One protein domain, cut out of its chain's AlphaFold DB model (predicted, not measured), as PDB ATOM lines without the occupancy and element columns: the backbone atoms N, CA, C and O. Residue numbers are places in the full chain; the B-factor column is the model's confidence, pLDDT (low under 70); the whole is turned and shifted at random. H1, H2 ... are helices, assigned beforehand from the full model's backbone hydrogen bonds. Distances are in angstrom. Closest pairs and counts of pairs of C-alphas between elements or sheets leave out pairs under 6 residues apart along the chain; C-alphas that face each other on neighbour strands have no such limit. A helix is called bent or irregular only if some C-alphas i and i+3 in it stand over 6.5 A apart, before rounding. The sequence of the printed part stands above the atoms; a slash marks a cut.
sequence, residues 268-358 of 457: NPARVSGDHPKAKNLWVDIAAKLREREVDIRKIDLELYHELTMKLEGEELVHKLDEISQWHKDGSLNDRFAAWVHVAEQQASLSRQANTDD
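What this domain is: This is residues 268 to 358 of the 457 residues of an uncharacterized protein of Decorospora gaudefroyi (UniProt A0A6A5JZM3). A small head of three short-to-medium helices, H1, H2 and H3, has a long straight helix, H4, leaving it from the end of H3 like an arm. H3 and H4 make a nearly square corner, and residues 342 to 358 stick out free, while residues 268 to 282 form a long loop with no named element before H1. The helices of the head are few in contacts: H2 and H3 run side by side in opposite ways without clearly touching, and H1 is set steeply to both. The printed part has 91 residues with four named helices, in the order H1, H2, H3, H4, and no named strand; its class is all helix. The whole is only just loose, close to compact, with a radius of gyration of the C-alphas of 15.1 A, and spans 49 by 33 by 19 A.

How they stand to each other: The printed part begins with residues 268 to 282, a stretch with no named element whose C-alphas lie 6 to 17 A from the mean of the C-alphas. H1, residues 283 to 292, follows, and a short link of 9 residues joins it to H2, residues 302 to 311. H1 and H2 are close but not clearly touching; their closest C-alphas, those of Trp 283 and Thr 309, are 6.4 A apart. They run opposite ways at a steep tilt of 69 degrees, only just short of about perpendicular. A tight link of 2 residues leads from H2 to H3, residues 314 to 329. H2 and H3 are close but not clearly touching, at a shallow tilt of 21 degrees, opposite ways; their closest C-alphas are those of Leu 308 and Leu 317, 6.5 A apart. H1 and H3 only just touch, with 3 pairs of C-alphas within 8 A, of which the closest are those of Leu 290 and Leu 321, 6.8 A apart. H3 touches H1 with residues 321 to 325 alone, and the two run the same way at a steep tilt of 49 degrees. A second tight link of 2 residues leads to H4, residues 332 to 357. H3 and H4 touch only at the corner by their link, and only just, with 3 pairs of C-alphas within 8 A; the closest are those of Trp 327 and Leu 333, 5.1 A apart. Their lines are about perpendicular, at 87 degrees. H4 is apart from H1 and from H2. In H1, H2, H3 and H4 every O i to N i+4 pair is within hydrogen-bond range.

Where its parts are: H1, residues 283 to 292, begins at C-alpha 283 at (231.298, 242.086, 199.919) and is 14.1 A long from first to last C-alpha. H2, residues 302 to 311, measures 12.9 A; it is neither bent nor irregular, but only just: C-alphas 308 and 311 are 6.2 A apart. H3, residues 314 to 329, measures 23.5 A and begins at C-alpha 314 at (238.375, 246.211, 211.546). H4, residues 332 to 357, is the longest helix, 38.0 A, and ends at C-alpha 357 at (242.567, 212.216, 177.568).

The domain as a whole: The two C-alphas farthest apart are those of Glu 315 and Asp 358, 49.3 A. Without residues 342 to 358, which stand free, the body has 74 residues, spans 31 by 26 by 19 A and has a radius of gyration of 11.4 A. The printed part has no cut, and no link between its helices is long. The mean pLDDT of the printed part is 78.1. It is under 70 in 23 residues of this model: 268 to 278, 344, 347 to 349 and 351 to 358.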
ATOM      1  N   ASN A 268     235.146 235.008 190.175       56.47
ATOM      2  CA  ASN A 268     235.343 236.448 190.245       56.47
ATOM      3  C   ASN A 268     234.133 236.997 191.006       56.47
ATOM      4  O   ASN A 268     233.156 237.425 190.388       56.47
ATOM      5  N   PRO A 269     234.139 236.914 192.343       52.72
ATOM      6  CA  PRO A 269     233.026 237.355 193.181       52.72
ATOM      7  C   PRO A 269     232.800 238.872 193.099       52.72
ATOM      8  O   PRO A 269     231.677 239.337 193.280       52.72
ATOM      9  N   ALA A 270     233.811 239.634 192.663       51.16
ATOM     10  CA  ALA A 270     233.673 241.025 192.236       51.16
ATOM     11  C   ALA A 270     232.628 241.229 191.119       51.16
ATOM     12  O   ALA A 270     232.090 242.327 190.973       51.16
ATOM     13  N   ARG A 271     232.304 240.190 190.338       54.25
ATOM     14  CA  ARG A 271     231.330 240.271 189.243       54.25
ATOM     15  C   ARG A 271     229.907 239.909 189.632       54.25
ATOM     16  O   ARG A 271     229.014 240.267 188.861       54.25
ATOM     17  N   VAL A 272     229.671 239.173 190.725       54.28
ATOM     18  CA  VAL A 272     228.331 238.623 190.945       54.28
ATOM     19  C   VAL A 272     228.008 238.252 192.394       54.28
ATOM     20  O   VAL A 272     228.274 237.147 192.854       54.28
ATOM     21  N   SER A 273     227.395 239.223 193.070       50.16
ATOM     22  CA  SER A 273     226.340 239.089 194.087       50.16
ATOM     23  C   SER A 273     226.218 237.726 194.784       50.16
ATOM     24  O   SER A 273     225.544 236.806 194.306       50.16
ATOM     25  N   GLY A 274     226.822 237.642 195.963       53.62
ATOM     26  CA  GLY A 274     226.590 236.595 196.946       53.62
ATOM     27  C   GLY A 274     227.783 236.496 197.878       53.62
ATOM     28  O   GLY A 274     228.849 236.050 197.455       53.62
ATOM     29  N   ASP A 275     227.603 236.912 199.127       56.16
ATOM     30  CA  ASP A 275     228.618 236.707 200.154       56.16
ATOM     31  C   ASP A 275     228.836 235.213 200.375       56.16
ATOM     32  O   ASP A 275     227.914 234.397 200.272       56.16
ATOM     33  N   HIS A 276     230.077 234.834 200.678       57.12
ATOM     34  CA  HIS A 276     230.342 233.471 201.113       57.12
ATOM     35  C   HIS A 276     229.519 233.201 202.390       57.12
ATOM     36  O   HIS A 276     229.481 234.067 203.262       57.12
ATOM     37  N   PRO A 277     228.936 232.006 202.600       57.66
ATOM     38  CA  PRO A 277     228.138 231.693 203.800       57.66
ATOM     39  C   PRO A 277     228.901 231.790 205.136       57.66
ATOM     40  O   PRO A 277     228.321 231.606 206.198       57.66
ATOM     41  N   LYS A 278     230.211 232.049 205.088       64.50
ATOM     42  CA  LYS A 278     231.097 232.247 206.246       64.50
ATOM     43  C   LYS A 278     231.837 233.591 206.182       64.50
ATOM     44  O   LYS A 278     232.835 233.756 206.876       64.50
ATOM     45  N   ALA A 279     231.408 234.501 205.302       71.12
ATOM     46  CA  ALA A 279     232.022 235.811 205.157       71.12
ATOM     47  C   ALA A 279     231.866 236.590 206.463       71.12
ATOM     48  O   ALA A 279     230.769 236.685 207.009       71.12
ATOM     49  N   LYS A 280     232.984 237.120 206.959       80.69
ATOM     50  CA  LYS A 280     233.017 237.992 208.138       80.69
ATOM     51  C   LYS A 280     232.592 239.408 207.769       80.69
ATOM     52  O   LYS A 280     231.873 240.051 208.523       80.69
ATOM     53  N   ASN A 281     232.985 239.851 206.575       82.00
ATOM     54  CA  ASN A 281     232.600 241.136 206.006       82.00
ATOM     55  C   ASN A 281     231.749 240.924 204.757       82.00
ATOM     56  O   ASN A 281     232.099 240.108 203.898       82.00
ATOM     57  N   LEU A 282     230.678 241.703 204.625       80.31
ATOM     58  CA  LEU A 282     229.843 241.694 203.430       80.31
ATOM     59  C   LEU A 282     230.617 242.320 202.265       80.31
ATOM     60  O   LEU A 282     231.155 243.428 202.354       80.31
ATOM     61  N   TRP A 283     230.652 241.620 201.137       82.12
ATOM     62  CA  TRP A 283     231.298 242.086 199.919       82.12
ATOM     63  C   TRP A 283     230.660 243.367 199.394       82.12
ATOM     64  O   TRP A 283     231.351 244.205 198.822       82.12
ATOM     65  N   VAL A 284     229.355 243.546 199.606       77.88
ATOM     66  CA  VAL A 284     228.634 244.765 199.215       77.88
ATOM     67  C   VAL A 284     229.265 246.003 199.858       77.88
ATOM     68  O   VAL A 284     229.512 246.986 199.155       77.88
ATOM     69  N   ASP A 285     229.608 245.921 201.144       83.62
ATOM     70  CA  ASP A 285     230.200 247.025 201.906       83.62
ATOM     71  C   ASP A 285     231.652 247.274 201.489       83.62
ATOM     72  O   ASP A 285     232.069 248.417 201.287       83.62
ATOM     73  N   ILE A 286     232.422 246.203 201.288       86.19
ATOM     74  CA  ILE A 286     233.801 246.282 200.785       86.19
ATOM     75  C   ILE A 286     233.829 246.920 199.390       86.19
ATOM     76  O   ILE A 286     234.586 247.856 199.135       86.19
ATOM     77  N   ALA A 287     232.967 246.457 198.488       83.19
ATOM     78  CA  ALA A 287     232.862 246.972 197.132       83.19
ATOM     79  C   ALA A 287     232.386 248.432 197.103       83.19
ATOM     80  O   ALA A 287     232.767 249.170 196.194       83.19
ATOM     81  N   ALA A 288     231.551 248.863 198.053       82.69
ATOM     82  CA  ALA A 288     231.183 250.269 198.202       82.69
ATOM     83  C   ALA A 288     232.403 251.118 198.595       82.69
ATOM     84  O   ALA A 288     232.735 252.065 197.884       82.69
ATOM     85  N   LYS A 289     233.151 250.702 199.625       88.25
ATOM     86  CA  LYS A 289     234.376 251.385 200.084       88.25
ATOM     87  C   LYS A 289     235.479 251.457 199.025       88.25
ATOM     88  O   LYS A 289     236.249 252.415 198.998       88.25
ATOM     89  N   LEU A 290     235.579 250.448 198.160       89.19
ATOM     90  CA  LEU A 290     236.508 250.442 197.026       89.19
ATOM     91  C   LEU A 290     236.067 251.398 195.915       89.19
ATOM     92  O   LEU A 290     236.904 252.095 195.349       89.19
ATOM     93  N   ARG A 291     234.758 251.475 195.640       86.56
ATOM     94  CA  ARG A 291     234.189 252.443 194.690       86.56
ATOM     95  C   ARG A 291     234.394 253.883 195.142       86.56
ATOM     96  O   ARG A 291     234.725 254.718 194.313       86.56
ATOM     97  N   GLU A 292     234.248 254.156 196.436       90.44
ATOM     98  CA  GLU A 292     234.549 255.472 197.025       90.44
ATOM     99  C   GLU A 292     236.014 255.886 196.819       90.44
ATOM    100  O   GLU A 292     236.312 257.068 196.700       90.44
ATOM    101  N   ARG A 293     236.925 254.910 196.737       89.94
ATOM    102  CA  ARG A 293     238.361 255.104 196.475       89.94
ATOM    103  C   ARG A 293     238.722 255.048 194.987       89.94
ATOM    104  O   ARG A 293     239.902 254.927 194.663       89.94
ATOM    105  N   GLU A 294     237.717 255.077 194.110       89.31
ATOM    106  CA  GLU A 294     237.845 254.990 192.649       89.31
ATOM    107  C   GLU A 294     238.520 253.700 192.145       89.31
ATOM    108  O   GLU A 294     238.976 253.625 191.007       89.31
ATOM    109  N   VAL A 295     238.556 252.643 192.962       87.50
ATOM    110  CA  VAL A 295     239.153 251.365 192.568       87.50
ATOM    111  C   VAL A 295     238.179 250.578 191.696       87.50
ATOM    112  O   VAL A 295     237.035 250.310 192.077       87.50
ATOM    113  N   ASP A 296     238.654 250.121 190.537       82.56
ATOM    114  CA  ASP A 296     237.903 249.180 189.706       82.56
ATOM    115  C   ASP A 296     237.836 247.797 190.372       82.56
ATOM    116  O   ASP A 296     238.766 246.990 190.297       82.56
ATOM    117  N   ILE A 297     236.686 247.512 190.990       80.81
ATOM    118  CA  ILE A 297     236.383 246.266 191.709       80.81
ATOM    119  C   ILE A 297     236.654 245.021 190.851       80.81
ATOM    120  O   ILE A 297     236.971 243.956 191.368       80.81
ATOM    121  N   ARG A 298     236.546 245.124 189.524       73.19
ATOM    122  CA  ARG A 298     236.661 243.967 188.617       73.19
ATOM    123  C   ARG A 298     238.051 243.377 188.553       73.19
ATOM    124  O   ARG A 298     238.189 242.234 188.115       73.19
ATOM    125  N   LYS A 299     239.042 244.180 188.926       80.50
ATOM    126  CA  LYS A 299     240.457 243.826 188.897       80.50
ATOM    127  C   LYS A 299     240.899 243.109 190.165       80.50
ATOM    128  O   LYS A 299     242.046 242.691 190.255       80.50
ATOM    129  N   ILE A 300     239.993 242.956 191.128       82.56
ATOM    130  CA  ILE A 300     240.253 242.230 192.361       82.56
ATOM    131  C   ILE A 300     240.259 240.736 192.043       82.56
ATOM    132  O   ILE A 300     239.281 240.189 191.525       82.56
ATOM    133  N   ASP A 301     241.400 240.108 192.313       77.44
ATOM    134  CA  ASP A 301     241.605 238.674 192.153       77.44
ATOM    135  C   ASP A 301     240.872 237.876 193.256       77.44
ATOM    136  O   ASP A 301     240.331 238.425 194.223       77.44
ATOM    137  N   LEU A 302     240.796 236.553 193.084       73.62
ATOM    138  CA  LEU A 302     240.121 235.676 194.049       73.62
ATOM    139  C   LEU A 302     240.795 235.718 195.429       73.62
ATOM    140  O   LEU A 302     240.108 235.674 196.450       73.62
ATOM    141  N   GLU A 303     242.127 235.766 195.458       79.94
ATOM    142  CA  GLU A 303     242.893 235.771 196.704       79.94
ATOM    143  C   GLU A 303     242.604 237.022 197.527       79.94
ATOM    144  O   GLU A 303     242.254 236.887 198.699       79.94
ATOM    145  N   LEU A 304     242.647 238.207 196.910       85.69
ATOM    146  CA  LEU A 304     242.293 239.468 197.554       85.69
ATOM    147  C   LEU A 304     240.844 239.459 198.007       85.69
ATOM    148  O   LEU A 304     240.555 239.866 199.126       85.69
ATOM    149  N   TYR A 305     239.920 238.955 197.187       83.06
ATOM    150  CA  TYR A 305     238.539 238.819 197.633       83.06
ATOM    151  C   TYR A 305     238.433 237.975 198.910       83.06
ATOM    152  O   TYR A 305     237.748 238.369 199.855       83.06
ATOM    153  N   HIS A 306     239.093 236.815 198.951       77.62
ATOM    154  CA  HIS A 306     239.040 235.929 200.110       77.62
ATOM    155  C   HIS A 306     239.713 236.565 201.332       77.62
ATOM    156  O   HIS A 306     239.210 236.456 202.448       77.62
ATOM    157  N   GLU A 307     240.816 237.280 201.128       86.06
ATOM    158  CA  GLU A 307     241.500 238.041 202.170       86.06
ATOM    159  C   GLU A 307     240.577 239.110 202.779       86.06
ATOM    160  O   GLU A 307     240.387 239.140 203.996       86.06
ATOM    161  N   LEU A 308     239.912 239.904 201.934       86.69
ATOM    162  CA  LEU A 308     239.011 240.984 202.346       86.69
ATOM    163  C   LEU A 308     237.725 240.472 203.017       86.69
ATOM    164  O   LEU A 308     237.238 241.076 203.972       86.69
ATOM    165  N   THR A 309     237.152 239.369 202.531       82.00
ATOM    166  CA  THR A 309     235.858 238.862 203.028       82.00
ATOM    167  C   THR A 309     235.977 237.898 204.209       82.00
ATOM    168  O   THR A 309     235.044 237.808 205.009       82.00
ATOM    169  N   MET A 310     237.092 237.167 204.334       81.19
ATOM    170  CA  MET A 310     237.208 236.021 205.253       81.19
ATOM    171  C   MET A 310     238.383 236.107 206.232       81.19
ATOM    172  O   MET A 310     238.369 235.385 207.228       81.19
ATOM    173  N   LYS A 311     239.408 236.931 205.976       84.94
ATOM    174  CA  LYS A 311     240.598 237.001 206.844       84.94
ATOM    175  C   LYS A 311     240.654 238.287 207.660       84.94
ATOM    176  O   LYS A 311     240.800 238.203 208.874       84.94
ATOM    177  N   LEU A 312     240.530 239.430 206.995       86.56
ATOM    178  CA  LEU A 312     240.766 240.747 207.588       86.56
ATOM    179  C   LEU A 312     239.519 241.284 208.293       86.56
ATOM    180  O   LEU A 312     238.411 241.130 207.788       86.56
ATOM    181  N   GLU A 313     239.686 241.964 209.424       87.06
ATOM    182  CA  GLU A 313     238.603 242.636 210.156       87.06
ATOM    183  C   GLU A 313     239.063 244.018 210.651       87.06
ATOM    184  O   GLU A 313     240.256 244.281 210.791       87.06
ATOM    185  N   GLY A 314     238.108 244.919 210.904       88.75
ATOM    186  CA  GLY A 314     238.375 246.211 211.546       88.75
ATOM    187  C   GLY A 314     239.405 247.080 210.811       88.75
ATOM    188  O   GLY A 314     239.225 247.417 209.640       88.75
ATOM    189  N   GLU A 315     240.464 247.474 211.521       89.00
ATOM    190  CA  GLU A 315     241.518 248.371 211.022       89.00
ATOM    191  C   GLU A 315     242.396 247.723 209.944       89.00
ATOM    192  O   GLU A 315     242.779 248.391 208.982       89.00
ATOM    193  N   GLU A 316     242.651 246.416 210.041       90.75
ATOM    194  CA  GLU A 316     243.454 245.684 209.053       90.75
ATOM    195  C   GLU A 316     242.781 245.691 207.677       90.75
ATOM    196  O   GLU A 316     243.437 245.861 206.647       90.75
ATOM    197  N   LEU A 317     241.448 245.576 207.662       90.75
ATOM    198  CA  LEU A 317     240.660 245.689 206.440       90.75
ATOM    199  C   LEU A 317     240.809 247.085 205.825       90.75
ATOM    200  O   LEU A 317     241.017 247.195 204.622       90.75
ATOM    201  N   VAL A 318     240.721 248.150 206.628       91.81
ATOM    202  CA  VAL A 318     240.846 249.532 206.131       91.81
ATOM    203  C   VAL A 318     242.232 249.771 205.536       91.81
ATOM    204  O   VAL A 318     242.324 250.251 204.408       91.81
ATOM    205  N   HIS A 319     243.289 249.351 206.234       94.06
ATOM    206  CA  HIS A 319     244.657 249.463 205.735       94.06
ATOM    207  C   HIS A 319     244.833 248.729 204.398       94.06
ATOM    208  O   HIS A 319     245.417 249.271 203.460       94.06
ATOM    209  N   LYS A 320     244.274 247.518 204.266       93.88
ATOM    210  CA  LYS A 320     244.335 246.760 203.008       93.88
ATOM    211  C   LYS A 320     243.570 247.441 201.874       93.88
ATOM    212  O   LYS A 320     244.028 247.433 200.735       93.88
ATOM    213  N   LEU A 321     242.418 248.047 202.158       93.50
ATOM    214  CA  LEU A 321     241.656 248.801 201.157       93.50
ATOM    215  C   LEU A 321     242.425 250.030 200.654       93.50
ATOM    216  O   LEU A 321     242.361 250.345 199.464       93.50
ATOM    217  N   ASP A 322     243.165 250.698 201.536       94.06
ATOM    218  CA  ASP A 322     244.004 251.839 201.169       94.06
ATOM    219  C   ASP A 322     245.238 251.393 200.364       94.06
ATOM    220  O   ASP A 322     245.570 252.021 199.357       94.06
ATOM    221  N   GLU A 323     245.848 250.259 200.717       95.38
ATOM    222  CA  GLU A 323     246.918 249.622 199.934       95.38
ATOM    223  C   GLU A 323     246.441 249.260 198.514       95.38
ATOM    224  O   GLU A 323     247.107 249.564 197.525       95.38
ATOM    225  N   ILE A 324     245.237 248.695 198.380       93.19
ATOM    226  CA  ILE A 324     244.635 248.394 197.072       93.19
ATOM    227  C   ILE A 324     244.381 249.681 196.269       93.19
ATOM    228  O   ILE A 324     244.561 249.694 195.049       93.19
ATOM    229  N   SER A 325     243.984 250.774 196.929       93.25
ATOM    230  CA  SER A 325     243.842 252.079 196.274       93.25
ATOM    231  C   SER A 325     245.181 252.604 195.755       93.25
ATOM    232  O   SER A 325     245.235 253.128 194.641       93.25
ATOM    233  N   GLN A 326     246.274 252.410 196.498       94.44
ATOM    234  CA  GLN A 326     247.623 252.727 196.018       94.44
ATOM    235  C   GLN A 326     247.994 251.867 194.806       94.44
ATOM    236  O   GLN A 326     248.358 252.413 193.769       94.44
ATOM    237  N   TRP A 327     247.769 250.550 194.851       93.75
ATOM    238  CA  TRP A 327     248.020 249.675 193.696       93.75
ATOM    239  C   TRP A 327     247.207 250.049 192.457       93.75
ATOM    240  O   TRP A 327     247.654 249.813 191.332       93.75
ATOM    241  N   HIS A 328     246.006 250.599 192.640       91.69
ATOM    242  CA  HIS A 328     245.207 251.117 191.537       91.69
ATOM    243  C   HIS A 328     245.861 252.350 190.900       91.69
ATOM    244  O   HIS A 328     245.978 252.401 189.674       91.69
ATOM    245  N   LYS A 329     246.323 253.300 191.722       92.00
ATOM    246  CA  LYS A 329     247.003 254.527 191.275       92.00
ATOM    247  C   LYS A 329     248.336 254.231 190.590       92.00
ATOM    248  O   LYS A 329     248.628 254.819 189.554       92.00
ATOM    249  N   ASP A 330     249.084 253.271 191.120       93.12
ATOM    250  CA  ASP A 330     250.408 252.890 190.619       93.12
ATOM    251  C   ASP A 330     250.338 251.930 189.417       93.12
ATOM    252  O   ASP A 330     251.358 251.569 188.836       93.12
ATOM    253  N   GLY A 331     249.138 251.473 189.042       89.44
ATOM    254  CA  GLY A 331     248.917 250.546 187.931       89.44
ATOM    255  C   GLY A 331     249.216 249.074 188.244       89.44
ATOM    256  O   GLY A 331     248.762 248.208 187.498       89.44
ATOM    257  N   SER A 332     249.862 248.770 189.374       91.44
ATOM    258  CA  SER A 332     250.200 247.405 189.816       91.44
ATOM    259  C   SER A 332     248.982 246.472 189.910       91.44
ATOM    260  O   SER A 332     249.072 245.279 189.611       91.44
ATOM    261  N   LEU A 333     247.803 247.012 190.246       88.19
ATOM    262  CA  LEU A 333     246.556 246.243 190.260       88.19
ATOM    263  C   LEU A 333     246.201 245.691 188.866       88.19
ATOM    264  O   LEU A 333     245.660 244.591 188.753       88.19
ATOM    265  N   ASN A 334     246.518 246.429 187.797       86.31
ATOM    266  CA  ASN A 334     246.287 245.981 186.422       86.31
ATOM    267  C   ASN A 334     247.220 244.827 186.051       86.31
ATOM    268  O   ASN A 334     246.768 243.862 185.436       86.31
ATOM    269  N   ASP A 335     248.488 244.912 186.453       86.81
ATOM    270  CA  ASP A 335     249.493 243.885 186.172       86.81
ATOM    271  C   ASP A 335     249.154 242.577 186.888       86.81
ATOM    272  O   ASP A 335     249.166 241.502 186.281       86.81
ATOM    273  N   ARG A 336     248.741 242.668 188.160       85.69
ATOM    274  CA  ARG A 336     248.233 241.518 188.921       85.69
ATOM    275  C   ARG A 336     247.008 240.901 188.262       85.69
ATOM    276  O   ARG A 336     246.945 239.683 188.100       85.69
ATOM    277  N   PHE A 337     246.049 241.727 187.844       83.06
ATOM    278  CA  PHE A 337     244.854 241.241 187.165       83.06
ATOM    279  C   PHE A 337     245.189 240.537 185.843       83.06
ATOM    280  O   PHE A 337     244.651 239.466 185.567       83.06
ATOM    281  N   ALA A 338     246.105 241.088 185.041       82.56
ATOM    282  CA  ALA A 338     246.548 240.473 183.792       82.56
ATOM    283  C   ALA A 338     247.237 239.118 184.030       82.56
ATOM    284  O   ALA A 338     246.928 238.142 183.339       82.56
ATOM    285  N   ALA A 339     248.107 239.028 185.041       84.19
ATOM    286  CA  ALA A 339     248.743 237.774 185.440       84.19
ATOM    287  C   ALA A 339     247.708 236.729 185.886       84.19
ATOM    288  O   ALA A 339     247.764 235.574 185.458       84.19
ATOM    289  N   TRP A 340     246.718 237.139 186.682       80.81
ATOM    290  CA  TRP A 340     245.629 236.266 187.114       80.81
ATOM    291  C   TRP A 340     244.794 235.745 185.935       80.81
ATOM    292  O   TRP A 340     244.536 234.544 185.858       80.81
ATOM    293  N   VAL A 341     244.419 236.609 184.983       76.12
ATOM    294  CA  VAL A 341     243.693 236.201 183.764       76.12
ATOM    295  C   VAL A 341     244.498 235.168 182.973       76.12
ATOM    296  O   VAL A 341     243.942 234.161 182.537       76.12
ATOM    297  N   HIS A 342     245.808 235.368 182.837       78.50
ATOM    298  CA  HIS A 342     246.671 234.438 182.116       78.50
ATOM    299  C   HIS A 342     246.752 233.062 182.803       78.50
ATOM    300  O   HIS A 342     246.623 232.031 182.142       78.50
ATOM    301  N   VAL A 343     246.898 233.023 184.133       78.31
ATOM    302  CA  VAL A 343     246.883 231.766 184.910       78.31
ATOM    303  C   VAL A 343     245.530 231.059 184.786       78.31
ATOM    304  O   VAL A 343     245.478 229.852 184.545       78.31
ATOM    305  N   ALA A 344     244.431 231.811 184.878       69.19
ATOM    306  CA  ALA A 344     243.075 231.307 184.694       69.19
ATOM    307  C   ALA A 344     242.868 230.659 183.311       69.19
ATOM    308  O   ALA A 344     242.310 229.562 183.206       69.19
ATOM    309  N   GLU A 345     243.344 231.304 182.245       72.00
ATOM    310  CA  GLU A 345     243.274 230.782 180.875       72.00
ATOM    311  C   GLU A 345     244.142 229.531 180.685       72.00
ATOM    312  O   GLU A 345     243.689 228.542 180.089       72.00
ATOM    313  N   GLN A 346     245.352 229.513 181.251       77.19
ATOM    314  CA  GLN A 346     246.219 228.335 181.233       77.19
ATOM    315  C   GLN A 346     245.569 227.146 181.946       77.19
ATOM    316  O   GLN A 346     245.493 226.052 181.387       77.19
ATOM    317  N   GLN A 347     245.000 227.349 183.131       69.12
ATOM    318  CA  GLN A 347     244.352 226.275 183.882       69.12
ATOM    319  C   GLN A 347     243.089 225.747 183.177       69.12
ATOM    320  O   GLN A 347     242.816 224.538 183.183       69.12
ATOM    321  N   ALA A 348     242.338 226.626 182.503       63.91
ATOM    322  CA  ALA A 348     241.203 226.238 181.670       63.91
ATOM    323  C   ALA A 348     241.629 225.399 180.453       63.91
ATOM    324  O   ALA A 348     240.951 224.425 180.114       63.91
ATOM    325  N   SER A 349     242.753 225.735 179.812       69.69
ATOM    326  CA  SER A 349     243.276 224.970 178.671       69.69
ATOM    327  C   SER A 349     243.796 223.583 179.071       69.69
ATOM    328  O   SER A 349     243.416 222.600 178.433       69.69
ATOM    329  N   LEU A 350     244.537 223.473 180.179       70.94
ATOM    330  CA  LEU A 350     244.981 222.189 180.739       70.94
ATOM    331  C   LEU A 350     243.801 221.280 181.102       70.94
ATOM    332  O   LEU A 350     243.805 220.088 180.810       70.94
ATOM    333  N   SER A 351     242.740 221.848 181.673       60.19
ATOM    334  CA  SER A 351     241.542 221.078 182.021       60.19
ATOM    335  C   SER A 351     240.775 220.577 180.793       60.19
ATOM    336  O   SER A 351     240.178 219.503 180.825       60.19
ATOM    337  N   ARG A 352     240.778 221.346 179.694       59.94
ATOM    338  CA  ARG A 352     240.212 220.899 178.413       59.94
ATOM    339  C   ARG A 352     241.022 219.755 177.809       59.94
ATOM    340  O   ARG A 352     240.417 218.865 177.225       59.94
ATOM    341  N   GLN A 353     242.343 219.768 177.978       59.56
ATOM    342  CA  GLN A 353     243.224 218.680 177.549       59.56
ATOM    343  C   GLN A 353     243.026 217.415 178.400       59.56
ATOM    344  O   GLN A 353     242.835 216.338 177.842       59.56
ATOM    345  N   ALA A 354     242.934 217.545 179.726       57.66
ATOM    346  CA  ALA A 354     242.673 216.412 180.619       57.66
ATOM    347  C   ALA A 354     241.336 215.710 180.303       57.66
ATOM    348  O   ALA A 354     241.282 214.491 180.180       57.66
ATOM    349  N   ASN A 355     240.271 216.476 180.041       51.84
ATOM    350  CA  ASN A 355     238.971 215.914 179.651       51.84
ATOM    351  C   ASN A 355     238.967 215.261 178.253       51.84
ATOM    352  O   ASN A 355     238.030 214.533 177.921       51.84
ATOM    353  N   THR A 356     239.966 215.528 177.403       53.09
ATOM    354  CA  THR A 356     240.129 214.819 176.122       53.09
ATOM    355  C   THR A 356     240.942 213.533 176.233       53.09
ATOM    356  O   THR A 356     240.788 212.671 175.360       53.09
ATOM    357  N   ASP A 357     241.745 213.397 177.292       51.72
ATOM    358  CA  ASP A 357     242.567 212.216 177.568       51.72
ATOM    359  C   ASP A 357     241.798 211.123 178.330       51.72
ATOM    360  O   ASP A 357     242.117 209.947 178.177       51.72
ATOM    361  N   ASP A 358     240.681 211.462 178.985       44.22
ATOM    362  CA  ASP A 358     239.683 210.512 179.517       44.22
ATOM    363  C   ASP A 358     238.795 209.883 178.418       44.22
ATOM    364  O   ASP A 358     237.595 209.634 178.582       44.22
TER     365      ASP A 358